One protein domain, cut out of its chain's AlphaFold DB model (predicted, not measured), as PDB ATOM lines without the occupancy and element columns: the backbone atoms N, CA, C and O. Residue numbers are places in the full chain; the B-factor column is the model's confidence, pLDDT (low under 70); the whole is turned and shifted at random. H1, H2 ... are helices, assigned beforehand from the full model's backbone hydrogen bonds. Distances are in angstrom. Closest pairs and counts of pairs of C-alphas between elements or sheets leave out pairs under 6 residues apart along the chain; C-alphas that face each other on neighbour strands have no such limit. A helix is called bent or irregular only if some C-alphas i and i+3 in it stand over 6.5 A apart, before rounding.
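What this domain is: This is residues 273 to 404 of the 404 residues of an uncharacterized protein of Geminocystis sp. NIES-3708 (UniProt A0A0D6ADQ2). Three long helices, H4, H3 and H5, form a row with H3 in the middle. H1 crosses H4 near one end of it, and short H2 folds back along H1. The 132 printed residues, all helix in class with five named helices, H1 to H5, are only just compact, close to loose: radius of gyration of the C-alphas 16.9 A, spans 54 by 35 by 28 A.

Where its parts are: Find C-alpha 342 at (-0.402, -8.709, -64.001); H4 runs 42.2 A to residue 371. H3 is residues 310 to 332, 32.6 A. H5, residues 378 to 403, 35.7 A, ends at (-13.656, -8.861, -52.159); it is only just irregular, C-alphas 384 and 387 being 6.6 A apart. H1 is residues 273 to 297, 36.3 A; H2 is 299 to 308, 16.0 A.

How they stand to each other: H4 and H3, a hairpin, touch at Gly 319 and Asn 353, closest C-alphas 4.5 A, at a shallow tilt of 31 degrees. H3 touches H5 at Ser 314 and Phe 389, 5.4 A between closest C-alphas. H1 touches H4 with residues 276 to 284 alone, at a steep tilt of 64 degrees; closest C-alphas Cys 280 and Tyr 363, 6.0 A. Every O i to N i+4 pair is within hydrogen-bond range in H1 and H3, but 24 of 26 in H4, 20 of 22 in H5 and 3 of 6 in H2.

The domain as a whole: The printed part has no cut and no long link; pLDDT is under 70 at 273 to 275, 277, 335 to 344 and 369 to 380.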
ATOM      1  N   PHE A 273      18.604  12.479 -41.963       60.53
ATOM      2  CA  PHE A 273      17.630  11.440 -41.638       60.53
ATOM      3  C   PHE A 273      18.203  10.021 -41.561       60.53
ATOM      4  O   PHE A 273      17.527   9.112 -41.087       60.53
ATOM      5  N   ARG A 274      19.460   9.798 -41.966       69.31
ATOM      6  CA  ARG A 274      20.058   8.458 -42.078       69.31
ATOM      7  C   ARG A 274      20.033   7.673 -40.763       69.31
ATOM      8  O   ARG A 274      19.704   6.491 -40.783       69.31
ATOM      9  N   LYS A 275      20.356   8.305 -39.627       67.12
ATOM     10  CA  LYS A 275      20.369   7.628 -38.313       67.12
ATOM     11  C   LYS A 275      18.960   7.304 -37.809       67.12
ATOM     12  O   LYS A 275      18.730   6.216 -37.294       67.12
ATOM     13  N   GLU A 276      18.022   8.226 -37.984       70.44
ATOM     14  CA  GLU A 276      16.637   8.077 -37.522       70.44
ATOM     15  C   GLU A 276      15.856   7.078 -38.385       70.44
ATOM     16  O   GLU A 276      15.078   6.284 -37.856       70.44
ATOM     17  N   MET A 277      16.109   7.064 -39.699       69.88
ATOM     18  CA  MET A 277      15.564   6.065 -40.620       69.88
ATOM     19  C   MET A 277      16.053   4.660 -40.261       69.88
ATOM     20  O   MET A 277      15.237   3.760 -40.100       69.88
ATOM     21  N   LEU A 278      17.362   4.475 -40.045       71.75
ATOM     22  CA  LEU A 278      17.924   3.188 -39.607       71.75
ATOM     23  C   LEU A 278      17.301   2.700 -38.292       71.75
ATOM     24  O   LEU A 278      16.989   1.520 -38.161       71.75
ATOM     25  N   TYR A 279      17.073   3.608 -37.340       73.62
ATOM     26  CA  TYR A 279      16.404   3.283 -36.083       73.62
ATOM     27  C   TYR A 279      14.950   2.838 -36.297       73.62
ATOM     28  O   TYR A 279      14.543   1.805 -35.773       73.62
ATOM     29  N   CYS A 280      14.167   3.577 -37.091       72.44
ATOM     30  CA  CYS A 280      12.779   3.210 -37.389       72.44
ATOM     31  C   CYS A 280      12.688   1.886 -38.156       72.44
ATOM     32  O   CYS A 280      11.793   1.086 -37.890       72.44
ATOM     33  N   PHE A 281      13.638   1.636 -39.059       73.00
ATOM     34  CA  PHE A 281      13.726   0.400 -39.828       73.00
ATOM     35  C   PHE A 281      14.061  -0.798 -38.935       73.00
ATOM     36  O   PHE A 281      13.359  -1.804 -38.974       73.00
ATOM     37  N   GLY A 282      15.059  -0.664 -38.054       75.19
ATOM     38  CA  GLY A 282      15.390  -1.696 -37.068       75.19
ATOM     39  C   GLY A 282      14.217  -2.012 -36.137       75.19
ATOM     40  O   GLY A 282      13.914  -3.178 -35.896       75.19
ATOM     41  N   TRP A 283      13.489  -0.989 -35.680       77.44
ATOM     42  CA  TRP A 283      12.277  -1.186 -34.881       77.44
ATOM     43  C   TRP A 283      11.172  -1.920 -35.631       77.44
ATOM     44  O   TRP A 283      10.511  -2.772 -35.047       77.44
ATOM     45  N   MET A 284      10.961  -1.600 -36.906       77.38
ATOM     46  CA  MET A 284       9.972  -2.287 -37.733       77.38
ATOM     47  C   MET A 284      10.307  -3.775 -37.882       77.38
ATOM     48  O   MET A 284       9.426  -4.608 -37.691       77.38
ATOM     49  N   ILE A 285      11.578  -4.109 -38.135       76.38
ATOM     50  CA  ILE A 285      12.045  -5.501 -38.218       76.38
ATOM     51  C   ILE A 285      11.792  -6.241 -36.903       76.38
ATOM     52  O   ILE A 285      11.246  -7.337 -36.924       76.38
ATOM     53  N   ILE A 286      12.127  -5.640 -35.755       82.56
ATOM     54  CA  ILE A 286      11.890  -6.256 -34.439       82.56
ATOM     55  C   ILE A 286      10.409  -6.603 -34.258       82.56
ATOM     56  O   ILE A 286      10.083  -7.719 -33.857       82.56
ATOM     57  N   TRP A 287       9.507  -5.672 -34.577       82.44
ATOM     58  CA  TRP A 287       8.071  -5.905 -34.433       82.44
ATOM     59  C   TRP A 287       7.543  -6.969 -35.389       82.44
ATOM     60  O   TRP A 287       6.715  -7.776 -34.975       82.44
ATOM     61  N   PHE A 288       8.054  -7.028 -36.618       77.50
ATOM     62  CA  PHE A 288       7.732  -8.116 -37.537       77.50
ATOM     63  C   PHE A 288       8.183  -9.475 -37.016       77.50
ATOM     64  O   PHE A 288       7.417 -10.434 -37.074       77.50
ATOM     65  N   THR A 289       9.390  -9.557 -36.460       80.81
ATOM     66  CA  THR A 289       9.893 -10.794 -35.861       80.81
ATOM     67  C   THR A 289       9.027 -11.224 -34.678       80.81
ATOM     68  O   THR A 289       8.662 -12.393 -34.593       80.81
ATOM     69  N   ILE A 290       8.630 -10.294 -33.799       83.69
ATOM     70  CA  ILE A 290       7.714 -10.591 -32.684       83.69
ATOM     71  C   ILE A 290       6.370 -11.097 -33.219       83.69
ATOM     72  O   ILE A 290       5.861 -12.103 -32.733       83.69
ATOM     73  N   PHE A 291       5.813 -10.438 -34.237       81.44
ATOM     74  CA  PHE A 291       4.547 -10.832 -34.854       81.44
ATOM     75  C   PHE A 291       4.615 -12.249 -35.440       81.44
ATOM     76  O   PHE A 291       3.740 -13.069 -35.166       81.44
ATOM     77  N   ALA A 292       5.686 -12.561 -36.176       78.19
ATOM     78  CA  ALA A 292       5.915 -13.880 -36.758       78.19
ATOM     79  C   ALA A 292       6.085 -14.970 -35.684       78.19
ATOM     80  O   ALA A 292       5.500 -16.044 -35.800       78.19
ATOM     81  N   ILE A 293       6.838 -14.690 -34.612       86.69
ATOM     82  CA  ILE A 293       7.014 -15.623 -33.488       86.69
ATOM     83  C   ILE A 293       5.674 -15.885 -32.793       86.69
ATOM     84  O   ILE A 293       5.315 -17.042 -32.590       86.69
ATOM     85  N   CYS A 294       4.916 -14.835 -32.455       84.88
ATOM     86  CA  CYS A 294       3.610 -14.976 -31.809       84.88
ATOM     87  C   CYS A 294       2.645 -15.801 -32.667       84.88
ATOM     88  O   CYS A 294       2.037 -16.734 -32.149       84.88
ATOM     89  N   GLY A 295       2.557 -15.509 -33.970       80.88
ATOM     90  CA  GLY A 295       1.695 -16.243 -34.898       80.88
ATOM     91  C   GLY A 295       2.058 -17.721 -35.040       80.88
ATOM     92  O   GLY A 295       1.159 -18.557 -35.067       80.88
ATOM     93  N   ASN A 296       3.354 -18.051 -35.051       83.44
ATOM     94  CA  ASN A 296       3.822 -19.437 -35.118       83.44
ATOM     95  C   ASN A 296       3.556 -20.234 -33.831       83.44
ATOM     96  O   ASN A 296       3.408 -21.450 -33.897       83.44
ATOM     97  N   ILE A 297       3.509 -19.577 -32.666       89.94
ATOM     98  CA  ILE A 297       3.185 -20.236 -31.391       89.94
ATOM     99  C   ILE A 297       1.675 -20.470 -31.288       89.94
ATOM    100  O   ILE A 297       1.235 -21.579 -30.989       89.94
ATOM    101  N   ASN A 298       0.878 -19.420 -31.494       87.56
ATOM    102  CA  ASN A 298      -0.580 -19.486 -31.495       87.56
ATOM    103  C   ASN A 298      -1.136 -18.234 -32.187       87.56
ATOM    104  O   ASN A 298      -0.831 -17.112 -31.786       87.56
ATOM    105  N   SER A 299      -2.009 -18.416 -33.176       83.00
ATOM    106  CA  SER A 299      -2.635 -17.315 -33.922       83.00
ATOM    107  C   SER A 299      -3.323 -16.271 -33.026       83.00
ATOM    108  O   SER A 299      -3.290 -15.083 -33.338       83.00
ATOM    109  N   SER A 300      -3.860 -16.667 -31.868       83.94
ATOM    110  CA  SER A 300      -4.475 -15.736 -30.907       83.94
ATOM    111  C   SER A 300      -3.469 -14.802 -30.215       83.94
ATOM    112  O   SER A 300      -3.825 -13.694 -29.814       83.94
ATOM    113  N   LEU A 301      -2.188 -15.185 -30.131       82.94
ATOM    114  CA  LEU A 301      -1.135 -14.373 -29.509       82.94
ATOM    115  C   LEU A 301      -0.696 -13.192 -30.379       82.94
ATOM    116  O   LEU A 301      -0.028 -12.293 -29.872       82.94
ATOM    117  N   ILE A 302      -1.094 -13.147 -31.654       83.12
ATOM    118  CA  ILE A 302      -0.836 -12.025 -32.570       83.12
ATOM    119  C   ILE A 302      -1.433 -10.709 -32.038       83.12
ATOM    120  O   ILE A 302      -0.888  -9.627 -32.269       83.12
ATOM    121  N   ILE A 303      -2.505 -10.794 -31.246       80.44
ATOM    122  CA  ILE A 303      -3.158  -9.635 -30.628       80.44
ATOM    123  C   ILE A 303      -2.198  -8.878 -29.693       80.44
ATOM    124  O   ILE A 303      -2.265  -7.653 -29.593       80.44
ATOM    125  N   ILE A 304      -1.250  -9.571 -29.053       79.00
ATOM    126  CA  ILE A 304      -0.310  -8.974 -28.096       79.00
ATOM    127  C   ILE A 304       0.594  -7.921 -28.767       79.00
ATOM    128  O   ILE A 304       0.577  -6.764 -28.333       79.00
ATOM    129  N   PRO A 305       1.359  -8.236 -29.836       78.81
ATOM    130  CA  PRO A 305       2.126  -7.222 -30.551       78.81
ATOM    131  C   PRO A 305       1.247  -6.196 -31.272       78.81
ATOM    132  O   PRO A 305       1.678  -5.050 -31.414       78.81
ATOM    133  N   MET A 306       0.020  -6.557 -31.677       78.31
ATOM    134  CA  MET A 306      -0.907  -5.595 -32.284       78.31
ATOM    135  C   MET A 306      -1.278  -4.465 -31.315       78.31
ATOM    136  O   MET A 306      -1.195  -3.287 -31.661       78.31
ATOM    137  N   ILE A 307      -1.619  -4.818 -30.076       79.25
ATOM    138  CA  ILE A 307      -1.950  -3.866 -29.011       79.25
ATOM    139  C   ILE A 307      -0.703  -3.075 -28.588       79.25
ATOM    140  O   ILE A 307      -0.767  -1.862 -28.380       79.25
ATOM    141  N   ALA A 308       0.452  -3.737 -28.500       79.44
ATOM    142  CA  ALA A 308       1.687  -3.111 -28.032       79.44
ATOM    143  C   ALA A 308       2.283  -2.075 -29.012       79.44
ATOM    144  O   ALA A 308       3.087  -1.238 -28.592       79.44
ATOM    145  N   ASN A 309       1.894  -2.096 -30.294       80.56
ATOM    146  CA  ASN A 309       2.341  -1.125 -31.298       80.56
ATOM    147  C   ASN A 309       1.223  -0.715 -32.275       80.56
ATOM    148  O   ASN A 309       1.376  -0.766 -33.499       80.56
ATOM    149  N   LEU A 310       0.115  -0.250 -31.699       79.69
ATOM    150  CA  LEU A 310      -1.062   0.278 -32.395       79.69
ATOM    151  C   LEU A 310      -0.771   1.232 -33.570       79.69
ATOM    152  O   LEU A 310      -1.398   1.050 -34.614       79.69
ATOM    153  N   PRO A 311       0.160   2.207 -33.483       79.50
ATOM    154  CA  PRO A 311       0.447   3.094 -34.611       79.50
ATOM    155  C   PRO A 311       0.988   2.329 -35.819       79.50
ATOM    156  O   PRO A 311       0.504   2.500 -36.934       79.50
ATOM    157  N   LEU A 312       1.966   1.441 -35.599       80.31
ATOM    158  CA  LEU A 312       2.568   0.658 -36.675       80.31
ATOM    159  C   LEU A 312       1.521  -0.237 -37.343       80.31
ATOM    160  O   LEU A 312       1.440  -0.276 -38.565       80.31
ATOM    161  N   VAL A 313       0.691  -0.902 -36.542       82.06
ATOM    162  CA  VAL A 313      -0.379  -1.786 -37.024       82.06
ATOM    163  C   VAL A 313      -1.437  -0.997 -37.792       82.06
ATOM    164  O   VAL A 313      -1.864  -1.425 -38.857       82.06
ATOM    165  N   SER A 314      -1.801   0.194 -37.313       81.62
ATOM    166  CA  SER A 314      -2.718   1.095 -38.019       81.62
ATOM    167  C   SER A 314      -2.165   1.496 -39.389       81.62
ATOM    168  O   SER A 314      -2.903   1.516 -40.370       81.62
ATOM    169  N   PHE A 315      -0.856   1.745 -39.503       83.75
ATOM    170  CA  PHE A 315      -0.233   2.017 -40.799       83.75
ATOM    171  C   PHE A 315      -0.250   0.804 -41.736       83.75
ATOM    172  O   PHE A 315      -0.465   0.980 -42.934       83.75
ATOM    173  N   TYR A 316      -0.091  -0.416 -41.214       81.88
ATOM    174  CA  TYR A 316      -0.276  -1.638 -42.008       81.88
ATOM    175  C   TYR A 316      -1.716  -1.796 -42.500       81.88
ATOM    176  O   TYR A 316      -1.919  -2.114 -43.668       81.88
ATOM    177  N   LEU A 317      -2.710  -1.524 -41.648       81.75
ATOM    178  CA  LEU A 317      -4.121  -1.566 -42.040       81.75
ATOM    179  C   LEU A 317      -4.427  -0.552 -43.148       81.75
ATOM    180  O   LEU A 317      -5.101  -0.896 -44.111       81.75
ATOM    181  N   ILE A 318      -3.869   0.661 -43.075       82.50
ATOM    182  CA  ILE A 318      -3.963   1.652 -44.160       82.50
ATOM    183  C   ILE A 318      -3.392   1.083 -45.468       82.50
ATOM    184  O   ILE A 318      -4.017   1.217 -46.518       82.50
ATOM    185  N   GLY A 319      -2.239   0.415 -45.408       82.31
ATOM    186  CA  GLY A 319      -1.649  -0.275 -46.556       82.31
ATOM    187  C   GLY A 319      -2.574  -1.326 -47.175       82.31
ATOM    188  O   GLY A 319      -2.752  -1.351 -48.391       82.31
ATOM    189  N   LEU A 320      -3.214  -2.156 -46.344       80.75
ATOM    190  CA  LEU A 320      -4.179  -3.166 -46.795       80.75
ATOM    191  C   LEU A 320      -5.420  -2.540 -47.443       80.75
ATOM    192  O   LEU A 320      -5.856  -3.004 -48.492       80.75
ATOM    193  N   ILE A 321      -5.941  -1.450 -46.873       83.25
ATOM    194  CA  ILE A 321      -7.053  -0.688 -47.459       83.25
ATOM    195  C   ILE A 321      -6.681  -0.193 -48.861       83.25
ATOM    196  O   ILE A 321      -7.458  -0.361 -49.800       83.25
ATOM    197  N   PHE A 322      -5.482   0.372 -49.034       81.00
ATOM    198  CA  PHE A 322      -5.017   0.831 -50.347       81.00
ATOM    199  C   PHE A 322      -4.862  -0.306 -51.360       81.00
ATOM    200  O   PHE A 322      -5.145  -0.097 -52.540       81.00
ATOM    201  N   ILE A 323      -4.465  -1.504 -50.928       82.25
ATOM    202  CA  ILE A 323      -4.426  -2.684 -51.804       82.25
ATOM    203  C   ILE A 323      -5.832  -3.065 -52.249       82.25
ATOM    204  O   ILE A 323      -6.044  -3.207 -53.452       82.25
ATOM    205  N   GLY A 324      -6.789  -3.147 -51.320       79.00
ATOM    206  CA  GLY A 324      -8.186  -3.434 -51.648       79.00
ATOM    207  C   GLY A 324      -8.762  -2.415 -52.635       79.00
ATOM    208  O   GLY A 324      -9.318  -2.788 -53.662       79.00
ATOM    209  N   PHE A 325      -8.526  -1.118 -52.411       81.00
ATOM    210  CA  PHE A 325      -8.932  -0.079 -53.364       81.00
ATOM    211  C   PHE A 325      -8.240  -0.199 -54.720       81.00
ATOM    212  O   PHE A 325      -8.878   0.030 -55.743       81.00
ATOM    213  N   THR A 326      -6.956  -0.563 -54.749       78.81
ATOM    214  CA  THR A 326      -6.226  -0.765 -56.006       78.81
ATOM    215  C   THR A 326      -6.821  -1.936 -56.787       78.81
ATOM    216  O   THR A 326      -7.029  -1.810 -57.988       78.81
ATOM    217  N   GLN A 327      -7.163  -3.037 -56.114       77.94
ATOM    218  CA  GLN A 327      -7.825  -4.189 -56.731       77.94
ATOM    219  C   GLN A 327      -9.204  -3.820 -57.288       77.94
ATOM    220  O   GLN A 327      -9.477  -4.095 -58.454       77.94
ATOM    221  N   ILE A 328     -10.040  -3.129 -56.501       81.50
ATOM    222  CA  ILE A 328     -11.365  -2.657 -56.941       81.50
ATOM    223  C   ILE A 328     -11.229  -1.721 -58.145       81.50
ATOM    224  O   ILE A 328     -11.953  -1.858 -59.128       81.50
ATOM    225  N   PHE A 329     -10.282  -0.782 -58.088       79.94
ATOM    226  CA  PHE A 329     -10.035   0.164 -59.169       79.94
ATOM    227  C   PHE A 329      -9.608  -0.555 -60.451       79.94
ATOM    228  O   PHE A 329     -10.228  -0.343 -61.489       79.94
ATOM    229  N   LEU A 330      -8.611  -1.444 -60.377       76.25
ATOM    230  CA  LEU A 330      -8.129  -2.217 -61.524       76.25
ATOM    231  C   LEU A 330      -9.220  -3.125 -62.112       76.25
ATOM    232  O   LEU A 330      -9.310  -3.256 -63.333       76.25
ATOM    233  N   HIS A 331     -10.089  -3.687 -61.268       77.94
ATOM    234  CA  HIS A 331     -11.261  -4.436 -61.715       77.94
ATOM    235  C   HIS A 331     -12.268  -3.533 -62.446       77.94
ATOM    236  O   HIS A 331     -12.714  -3.873 -63.535       77.94
ATOM    237  N   SER A 332     -12.564  -2.345 -61.909       80.06
ATOM    238  CA  SER A 332     -13.545  -1.411 -62.487       80.06
ATOM    239  C   SER A 332     -13.179  -0.865 -63.873       80.06
ATOM    240  O   SER A 332     -14.056  -0.411 -64.603       80.06
ATOM    241  N   ILE A 333     -11.896  -0.910 -64.246       80.50
ATOM    242  CA  ILE A 333     -11.406  -0.481 -65.564       80.50
ATOM    243  C   ILE A 333     -11.121  -1.664 -66.511       80.50
ATOM    244  O   ILE A 333     -10.436  -1.473 -67.514       80.50
ATOM    245  N   ASN A 334     -11.600  -2.876 -66.191       73.06
ATOM    246  CA  ASN A 334     -11.351  -4.131 -66.923       73.06
ATOM    247  C   ASN A 334      -9.861  -4.395 -67.224       73.06
ATOM    248  O   ASN A 334      -9.509  -5.003 -68.235       73.06
ATOM    249  N   TYR A 335      -8.959  -3.942 -66.349       64.94
ATOM    250  CA  TYR A 335      -7.517  -4.020 -66.603       64.94
ATOM    251  C   TYR A 335      -7.008  -5.469 -66.672       64.94
ATOM    252  O   TYR A 335      -6.150  -5.787 -67.491       64.94
ATOM    253  N   TYR A 336      -7.582  -6.352 -65.850       62.38
ATOM    254  CA  TYR A 336      -7.186  -7.760 -65.725       62.38
ATOM    255  C   TYR A 336      -7.589  -8.648 -66.918       62.38
ATOM    256  O   TYR A 336      -7.184  -9.804 -66.980       62.38
ATOM    257  N   GLU A 337      -8.378  -8.150 -67.876       58.72
ATOM    258  CA  GLU A 337      -8.838  -8.953 -69.022       58.72
ATOM    259  C   GLU A 337      -7.803  -9.038 -70.166       58.72
ATOM    260  O   GLU A 337      -7.976  -9.840 -71.082       58.72
ATOM    261  N   TYR A 338      -6.716  -8.244 -70.138       53.41
ATOM    262  CA  TYR A 338      -5.872  -8.014 -71.326       53.41
ATOM    263  C   TYR A 338      -4.351  -8.238 -71.185       53.41
ATOM    264  O   TYR A 338      -3.667  -8.246 -72.217       53.41
ATOM    265  N   HIS A 339      -3.769  -8.430 -69.992       54.94
ATOM    266  CA  HIS A 339      -2.301  -8.403 -69.847       54.94
ATOM    267  C   HIS A 339      -1.692  -9.493 -68.951       54.94
ATOM    268  O   HIS A 339      -1.700  -9.414 -67.743       54.94
ATOM    269  N   SER A 340      -0.937 -10.433 -69.527       52.94
ATOM    270  CA  SER A 340      -0.162 -11.445 -68.779       52.94
ATOM    271  C   SER A 340       1.017 -10.897 -67.938       52.94
ATOM    272  O   SER A 340       1.850 -11.670 -67.469       52.94
ATOM    273  N   SER A 341       1.144  -9.573 -67.775       53.72
ATOM    274  CA  SER A 341       2.134  -8.895 -66.916       53.72
ATOM    275  C   SER A 341       1.598  -8.548 -65.514       53.72
ATOM    276  O   SER A 341       2.260  -7.826 -64.762       53.72
ATOM    277  N   ASP A 342       0.412  -9.057 -65.173       59.44
ATOM    278  CA  ASP A 342      -0.402  -8.709 -64.001       59.44
ATOM    279  C   ASP A 342       0.265  -8.952 -62.643       59.44
ATOM    280  O   ASP A 342       0.057  -8.182 -61.699       59.44
ATOM    281  N   GLU A 343       1.125  -9.966 -62.537       63.28
ATOM    282  CA  GLU A 343       1.796 -10.283 -61.274       63.28
ATOM    283  C   GLU A 343       2.724  -9.152 -60.828       63.28
ATOM    284  O   GLU A 343       2.750  -8.801 -59.654       63.28
ATOM    285  N   ASN A 344       3.435  -8.503 -61.753       67.94
ATOM    286  CA  ASN A 344       4.433  -7.501 -61.386       67.94
ATOM    287  C   ASN A 344       3.804  -6.225 -60.821       67.94
ATOM    288  O   ASN A 344       4.332  -5.655 -59.869       67.94
ATOM    289  N   ILE A 345       2.674  -5.773 -61.369       70.12
ATOM    290  CA  ILE A 345       1.996  -4.559 -60.890       70.12
ATOM    291  C   ILE A 345       1.375  -4.813 -59.517       70.12
ATOM    292  O   ILE A 345       1.514  -3.979 -58.619       70.12
ATOM    293  N   MET A 346       0.767  -5.985 -59.320       70.69
ATOM    294  CA  MET A 346       0.253  -6.392 -58.015       70.69
ATOM    295  C   MET A 346       1.375  -6.572 -56.994       70.69
ATOM    296  O   MET A 346       1.274  -6.035 -55.897       70.69
ATOM    297  N   ILE A 347       2.481  -7.229 -57.353       71.44
ATOM    298  CA  ILE A 347       3.653  -7.384 -56.479       71.44
ATOM    299  C   ILE A 347       4.227  -6.014 -56.105       71.44
ATOM    300  O   ILE A 347       4.472  -5.761 -54.929       71.44
ATOM    301  N   ILE A 348       4.391  -5.095 -57.063       71.69
ATOM    302  CA  ILE A 348       4.884  -3.735 -56.796       71.69
ATOM    303  C   ILE A 348       3.914  -2.972 -55.889       71.69
ATOM    304  O   ILE A 348       4.356  -2.328 -54.937       71.69
ATOM    305  N   SER A 349       2.605  -3.062 -56.141       74.19
ATOM    306  CA  SER A 349       1.575  -2.431 -55.309       74.19
ATOM    307  C   SER A 349       1.588  -2.985 -53.885       74.19
ATOM    308  O   SER A 349       1.593  -2.220 -52.923       74.19
ATOM    309  N   VAL A 350       1.682  -4.305 -53.730       75.19
ATOM    310  CA  VAL A 350       1.775  -4.980 -52.431       75.19
ATOM    311  C   VAL A 350       3.058  -4.575 -51.709       75.19
ATOM    312  O   VAL A 350       3.013  -4.173 -50.547       75.19
ATOM    313  N   MET A 351       4.208  -4.585 -52.384       70.25
ATOM    314  CA  MET A 351       5.477  -4.151 -51.793       70.25
ATOM    315  C   MET A 351       5.436  -2.679 -51.366       70.25
ATOM    316  O   MET A 351       5.897  -2.337 -50.276       70.25
ATOM    317  N   PHE A 352       4.865  -1.796 -52.186       75.25
ATOM    318  CA  PHE A 352       4.749  -0.380 -51.856       75.25
ATOM    319  C   PHE A 352       3.795  -0.150 -50.677       75.25
ATOM    320  O   PHE A 352       4.168   0.511 -49.708       75.25
ATOM    321  N   ASN A 353       2.591  -0.721 -50.728       77.56
ATOM    322  CA  ASN A 353       1.533  -0.451 -49.760       77.56
ATOM    323  C   ASN A 353       1.714  -1.199 -48.434       77.56
ATOM    324  O   ASN A 353       1.342  -0.656 -47.400       77.56
ATOM    325  N   ILE A 354       2.310  -2.397 -48.426       76.69
ATOM    326  CA  ILE A 354       2.568  -3.145 -47.185       76.69
ATOM    327  C   ILE A 354       3.912  -2.763 -46.578       76.69
ATOM    328  O   ILE A 354       4.002  -2.622 -45.368       76.69
ATOM    329  N   LEU A 355       4.974  -2.583 -47.365       72.31
ATOM    330  CA  LEU A 355       6.311  -2.398 -46.786       72.31
ATOM    331  C   LEU A 355       6.732  -0.930 -46.756       72.31
ATOM    332  O   LEU A 355       7.150  -0.430 -45.712       72.31
ATOM    333  N   LEU A 356       6.631  -0.222 -47.883       75.56
ATOM    334  CA  LEU A 356       7.207   1.120 -47.993       75.56
ATOM    335  C   LEU A 356       6.333   2.198 -47.339       75.56
ATOM    336  O   LEU A 356       6.844   3.042 -46.601       75.56
ATOM    337  N   LEU A 357       5.025   2.173 -47.590       79.50
ATOM    338  CA  LEU A 357       4.084   3.161 -47.072       79.50
ATOM    339  C   LEU A 357       3.975   3.102 -45.537       79.50
ATOM    340  O   LEU A 357       4.134   4.154 -44.908       79.50
ATOM    341  N   PRO A 358       3.815   1.929 -44.890       80.19
ATOM    342  CA  PRO A 358       3.723   1.867 -43.435       80.19
ATOM    343  C   PRO A 358       5.039   2.248 -42.764       80.19
ATOM    344  O   PRO A 358       5.038   2.911 -41.725       80.19
ATOM    345  N   TYR A 359       6.170   1.922 -43.397       78.25
ATOM    346  CA  TYR A 359       7.483   2.387 -42.972       78.25
ATOM    347  C   TYR A 359       7.599   3.920 -43.013       78.25
ATOM    348  O   TYR A 359       8.025   4.523 -42.026       78.25
ATOM    349  N   LEU A 360       7.192   4.561 -44.116       78.75
ATOM    350  CA  LEU A 360       7.230   6.020 -44.267       78.75
ATOM    351  C   LEU A 360       6.315   6.727 -43.262       78.75
ATOM    352  O   LEU A 360       6.737   7.695 -42.629       78.75
ATOM    353  N   LEU A 361       5.092   6.229 -43.073       80.94
ATOM    354  CA  LEU A 361       4.145   6.785 -42.105       80.94
ATOM    355  C   LEU A 361       4.659   6.638 -40.668       80.94
ATOM    356  O   LEU A 361       4.668   7.611 -39.912       80.94
ATOM    357  N   ASN A 362       5.185   5.461 -40.310       80.62
ATOM    358  CA  ASN A 362       5.808   5.227 -39.008       80.62
ATOM    359  C   ASN A 362       7.038   6.122 -38.793       80.62
ATOM    360  O   ASN A 362       7.238   6.641 -37.694       80.62
ATOM    361  N   TYR A 363       7.841   6.340 -39.834       76.88
ATOM    362  CA  TYR A 363       8.979   7.249 -39.782       76.88
ATOM    363  C   TYR A 363       8.541   8.698 -39.530       76.88
ATOM    364  O   TYR A 363       9.052   9.329 -38.607       76.88
ATOM    365  N   ILE A 364       7.562   9.211 -40.284       79.38
ATOM    366  CA  ILE A 364       7.023  10.571 -40.113       79.38
ATOM    367  C   ILE A 364       6.438  10.747 -38.708       79.38
ATOM    368  O   ILE A 364       6.764  11.721 -38.024       79.38
ATOM    369  N   TYR A 365       5.628   9.787 -38.255       81.25
ATOM    370  CA  TYR A 365       5.025   9.780 -36.923       81.25
ATOM    371  C   TYR A 365       6.088   9.849 -35.821       81.25
ATOM    372  O   TYR A 365       6.066  10.735 -34.963       81.25
ATOM    373  N   ARG A 366       7.085   8.956 -35.878       74.25
ATOM    374  CA  ARG A 366       8.163   8.917 -34.886       74.25
ATOM    375  C   ARG A 366       9.044  10.156 -34.953       74.25
ATOM    376  O   ARG A 366       9.416  10.668 -33.904       74.25
ATOM    377  N   TYR A 367       9.346  10.672 -36.140       74.44
ATOM    378  CA  TYR A 367      10.129  11.896 -36.302       74.44
ATOM    379  C   TYR A 367       9.452  13.102 -35.633       74.44
ATOM    380  O   TYR A 367      10.095  13.843 -34.883       74.44
ATOM    381  N   GLN A 368       8.141  13.271 -35.839       73.56
ATOM    382  CA  GLN A 368       7.366  14.333 -35.192       73.56
ATOM    383  C   GLN A 368       7.361  14.195 -33.660       73.56
ATOM    384  O   GLN A 368       7.499  15.197 -32.955       73.56
ATOM    385  N   LEU A 369       7.285  12.967 -33.138       69.81
ATOM    386  CA  LEU A 369       7.381  12.697 -31.700       69.81
ATOM    387  C   LEU A 369       8.784  12.961 -31.132       69.81
ATOM    388  O   LEU A 369       8.918  13.616 -30.094       69.81
ATOM    389  N   PHE A 370       9.838  12.503 -31.814       63.88
ATOM    390  CA  PHE A 370      11.229  12.671 -31.382       63.88
ATOM    391  C   PHE A 370      11.644  14.140 -31.315       63.88
ATOM    392  O   PHE A 370      12.314  14.547 -30.361       63.88
ATOM    393  N   LYS A 371      11.184  14.961 -32.267       66.06
ATOM    394  CA  LYS A 371      11.428  16.411 -32.274       66.06
ATOM    395  C   LYS A 371      10.904  17.104 -31.007       66.06
ATOM    396  O   LYS A 371      11.491  18.089 -30.568       66.06
ATOM    397  N   ASN A 372       9.864  16.551 -30.379       61.44
ATOM    398  CA  ASN A 372       9.211  17.127 -29.205       61.44
ATOM    399  C   ASN A 372       9.720  16.581 -27.852       61.44
ATOM    400  O   ASN A 372       9.198  16.988 -26.816       61.44
ATOM    401  N   LYS A 373      10.736  15.694 -27.829       55.22
ATOM    402  CA  LYS A 373      11.470  15.197 -26.633       55.22
ATOM    403  C   LYS A 373      10.626  14.784 -25.405       55.22
ATOM    404  O   LYS A 373      11.149  14.725 -24.294       55.22
ATOM    405  N   LYS A 374       9.347  14.438 -25.553       52.47
ATOM    406  CA  LYS A 374       8.509  13.936 -24.449       52.47
ATOM    407  C   LYS A 374       8.364  12.420 -24.544       52.47
ATOM    408  O   LYS A 374       7.341  11.911 -24.971       52.47
ATOM    409  N   ILE A 375       9.385  11.693 -24.092       50.41
ATOM    410  CA  ILE A 375       9.394  10.215 -24.034       50.41
ATOM    411  C   ILE A 375       8.510   9.661 -22.881       50.41
ATOM    412  O   ILE A 375       8.445   8.460 -22.649       50.41
ATOM    413  N   GLY A 376       7.758  10.515 -22.179       51.53
ATOM    414  CA  GLY A 376       6.936  10.129 -21.025       51.53
ATOM    415  C   GLY A 376       5.495   9.678 -21.306       51.53
ATOM    416  O   GLY A 376       4.760   9.490 -20.346       51.53
ATOM    417  N   PHE A 377       5.036   9.534 -22.559       55.03
ATOM    418  CA  PHE A 377       3.589   9.431 -22.841       55.03
ATOM    419  C   PHE A 377       3.132   8.276 -23.753       55.03
ATOM    420  O   PHE A 377       2.264   8.454 -24.601       55.03
ATOM    421  N   ARG A 378       3.605   7.043 -23.517       61.97
ATOM    422  CA  ARG A 378       3.108   5.858 -24.257       61.97
ATOM    423  C   ARG A 378       1.628   5.526 -24.002       61.97
ATOM    424  O   ARG A 378       0.954   5.043 -24.901       61.97
ATOM    425  N   ILE A 379       1.105   5.820 -22.810       61.84
ATOM    426  CA  ILE A 379      -0.296   5.511 -22.463       61.84
ATOM    427  C   ILE A 379      -1.273   6.435 -23.204       61.84
ATOM    428  O   ILE A 379      -2.288   5.973 -23.708       61.84
ATOM    429  N   LYS A 380      -0.970   7.735 -23.340       66.56
ATOM    430  CA  LYS A 380      -1.831   8.639 -24.126       66.56
ATOM    431  C   LYS A 380      -1.800   8.293 -25.612       66.56
ATOM    432  O   LYS A 380      -2.848   8.324 -26.243       66.56
ATOM    433  N   GLU A 381      -0.636   7.930 -26.152       70.25
ATOM    434  CA  GLU A 381      -0.530   7.459 -27.539       70.25
ATOM    435  C   GLU A 381      -1.390   6.217 -27.787       70.25
ATOM    436  O   GLU A 381      -2.107   6.172 -28.782       70.25
ATOM    437  N   PHE A 382      -1.379   5.254 -26.860       70.50
ATOM    438  CA  PHE A 382      -2.224   4.063 -26.932       70.50
ATOM    439  C   PHE A 382      -3.707   4.422 -27.112       70.50
ATOM    440  O   PHE A 382      -4.342   3.957 -28.054       70.50
ATOM    441  N   PHE A 383      -4.242   5.311 -26.270       74.50
ATOM    442  CA  PHE A 383      -5.649   5.718 -26.352       74.50
ATOM    443  C   PHE A 383      -5.970   6.562 -27.591       74.50
ATOM    444  O   PHE A 383      -7.054   6.421 -28.152       74.50
ATOM    445  N   VAL A 384      -5.036   7.401 -28.053       79.62
ATOM    446  CA  VAL A 384      -5.210   8.189 -29.285       79.62
ATOM    447  C   VAL A 384      -5.304   7.285 -30.513       79.62
ATOM    448  O   VAL A 384      -6.102   7.561 -31.403       79.62
ATOM    449  N   TRP A 385      -4.525   6.203 -30.556       80.06
ATOM    450  CA  TRP A 385      -4.526   5.267 -31.682       80.06
ATOM    451  C   TRP A 385      -5.579   4.166 -31.588       80.06
ATOM    452  O   TRP A 385      -5.867   3.535 -32.601       80.06
ATOM    453  N   LEU A 386      -6.200   3.974 -30.424       78.19
ATOM    454  CA  LEU A 386      -7.242   2.970 -30.223       78.19
ATOM    455  C   LEU A 386      -8.444   3.189 -31.161       78.19
ATOM    456  O   LEU A 386      -8.896   2.253 -31.816       78.19
ATOM    457  N   ILE A 387      -8.932   4.432 -31.257       76.56
ATOM    458  CA  ILE A 387     -10.092   4.784 -32.092       76.56
ATOM    459  C   ILE A 387      -9.772   4.627 -33.594       76.56
ATOM    460  O   ILE A 387     -10.513   3.910 -34.270       76.56
ATOM    461  N   PRO A 388      -8.678   5.211 -34.136       78.88
ATOM    462  CA  PRO A 388      -8.262   4.967 -35.516       78.88
ATOM    463  C   PRO A 388      -8.068   3.489 -35.837       78.88
ATOM    464  O   PRO A 388      -8.476   3.048 -36.904       78.88
ATOM    465  N   PHE A 389      -7.481   2.713 -34.922       79.94
ATOM    466  CA  PHE A 389      -7.252   1.290 -35.135       79.94
ATOM    467  C   PHE A 389      -8.555   0.513 -35.320       79.94
ATOM    468  O   PHE A 389      -8.679  -0.212 -36.303       79.94
ATOM    469  N   PHE A 390      -9.541   0.682 -34.430       81.69
ATOM    470  CA  PHE A 390     -10.823  -0.020 -34.564       81.69
ATOM    471  C   PHE A 390     -11.580   0.388 -35.829       81.69
ATOM    472  O   PHE A 390     -12.168  -0.467 -36.489       81.69
ATOM    473  N   LEU A 391     -11.524   1.670 -36.198       82.44
ATOM    474  CA  LEU A 391     -12.140   2.167 -37.425       82.44
ATOM    475  C   LEU A 391     -11.468   1.572 -38.671       82.44
ATOM    476  O   LEU A 391     -12.154   1.082 -39.563       82.44
ATOM    477  N   LEU A 392     -10.134   1.557 -38.716       83.06
ATOM    478  CA  LEU A 392      -9.376   0.945 -39.810       83.06
ATOM    479  C   LEU A 392      -9.608  -0.564 -39.888       83.06
ATOM    480  O   LEU A 392      -9.769  -1.094 -40.982       83.06
ATOM    481  N   TYR A 393      -9.649  -1.248 -38.743       79.38
ATOM    482  CA  TYR A 393      -9.924  -2.678 -38.678       79.38
ATOM    483  C   TYR A 393     -11.303  -2.991 -39.263       79.38
ATOM    484  O   TYR A 393     -11.384  -3.815 -40.165       79.38
ATOM    485  N   ALA A 394     -12.348  -2.266 -38.848       82.50
ATOM    486  CA  ALA A 394     -13.699  -2.438 -39.382       82.50
ATOM    487  C   ALA A 394     -13.774  -2.205 -40.902       82.50
ATOM    488  O   ALA A 394     -14.437  -2.966 -41.603       82.50
ATOM    489  N   ILE A 395     -13.067  -1.193 -41.424       80.50
ATOM    490  CA  ILE A 395     -12.988  -0.939 -42.873       80.50
ATOM    491  C   ILE A 395     -12.298  -2.099 -43.595       80.50
ATOM    492  O   ILE A 395     -12.773  -2.525 -44.642       80.50
ATOM    493  N   VAL A 396     -11.189  -2.613 -43.054       78.75
ATOM    494  CA  VAL A 396     -10.491  -3.764 -43.642       78.75
ATOM    495  C   VAL A 396     -11.390  -4.995 -43.643       78.75
ATOM    496  O   VAL A 396     -11.474  -5.650 -44.673       78.75
ATOM    497  N   THR A 397     -12.089  -5.297 -42.545       79.06
ATOM    498  CA  THR A 397     -13.013  -6.441 -42.484       79.06
ATOM    499  C   THR A 397     -14.105  -6.318 -43.544       79.06
ATOM    500  O   THR A 397     -14.286  -7.234 -44.336       79.06
ATOM    501  N   PHE A 398     -14.740  -5.146 -43.646       83.94
ATOM    502  CA  PHE A 398     -15.758  -4.878 -44.663       83.94
ATOM    503  C   PHE A 398     -15.225  -5.007 -46.099       83.94
ATOM    504  O   PHE A 398     -15.896  -5.566 -46.961       83.94
ATOM    505  N   LEU A 399     -14.016  -4.502 -46.371       73.38
ATOM    506  CA  LEU A 399     -13.385  -4.622 -47.689       73.38
ATOM    507  C   LEU A 399     -13.044  -6.071 -48.039       73.38
ATOM    508  O   LEU A 399     -13.208  -6.457 -49.192       73.38
ATOM    509  N   MET A 400     -12.569  -6.862 -47.075       76.00
ATOM    510  CA  MET A 400     -12.261  -8.277 -47.297       76.00
ATOM    511  C   MET A 400     -13.535  -9.080 -47.575       76.00
ATOM    512  O   MET A 400     -13.521  -9.875 -48.507       76.00
ATOM    513  N   ASP A 401     -14.626  -8.811 -46.850       78.56
ATOM    514  CA  ASP A 401     -15.936  -9.441 -47.084       78.56
ATOM    515  C   ASP A 401     -16.545  -9.043 -48.443       78.56
ATOM    516  O   ASP A 401     -17.291  -9.810 -49.039       78.56
ATOM    517  N   TYR A 402     -16.244  -7.839 -48.946       76.50
ATOM    518  CA  TYR A 402     -16.681  -7.385 -50.273       76.50
ATOM    519  C   TYR A 402     -15.862  -7.999 -51.422       76.50
ATOM    520  O   TYR A 402     -16.357  -8.117 -52.541       76.50
ATOM    521  N   LEU A 403     -14.591  -8.322 -51.167       71.69
ATOM    522  CA  LEU A 403     -13.656  -8.861 -52.159       71.69
ATOM    523  C   LEU A 403     -13.648 -10.396 -52.228       71.69
ATOM    524  O   LEU A 403     -13.156 -10.934 -53.221       71.69
ATOM    525  N   SER A 404     -14.138 -11.082 -51.189       72.69
ATOM    526  CA  SER A 404     -14.362 -12.535 -51.159       72.69
ATOM    527  C   SER A 404     -15.658 -12.924 -51.850       72.69
ATOM    528  O   SER A 404     -15.639 -13.928 -52.596       72.69
TER     529      SER A 404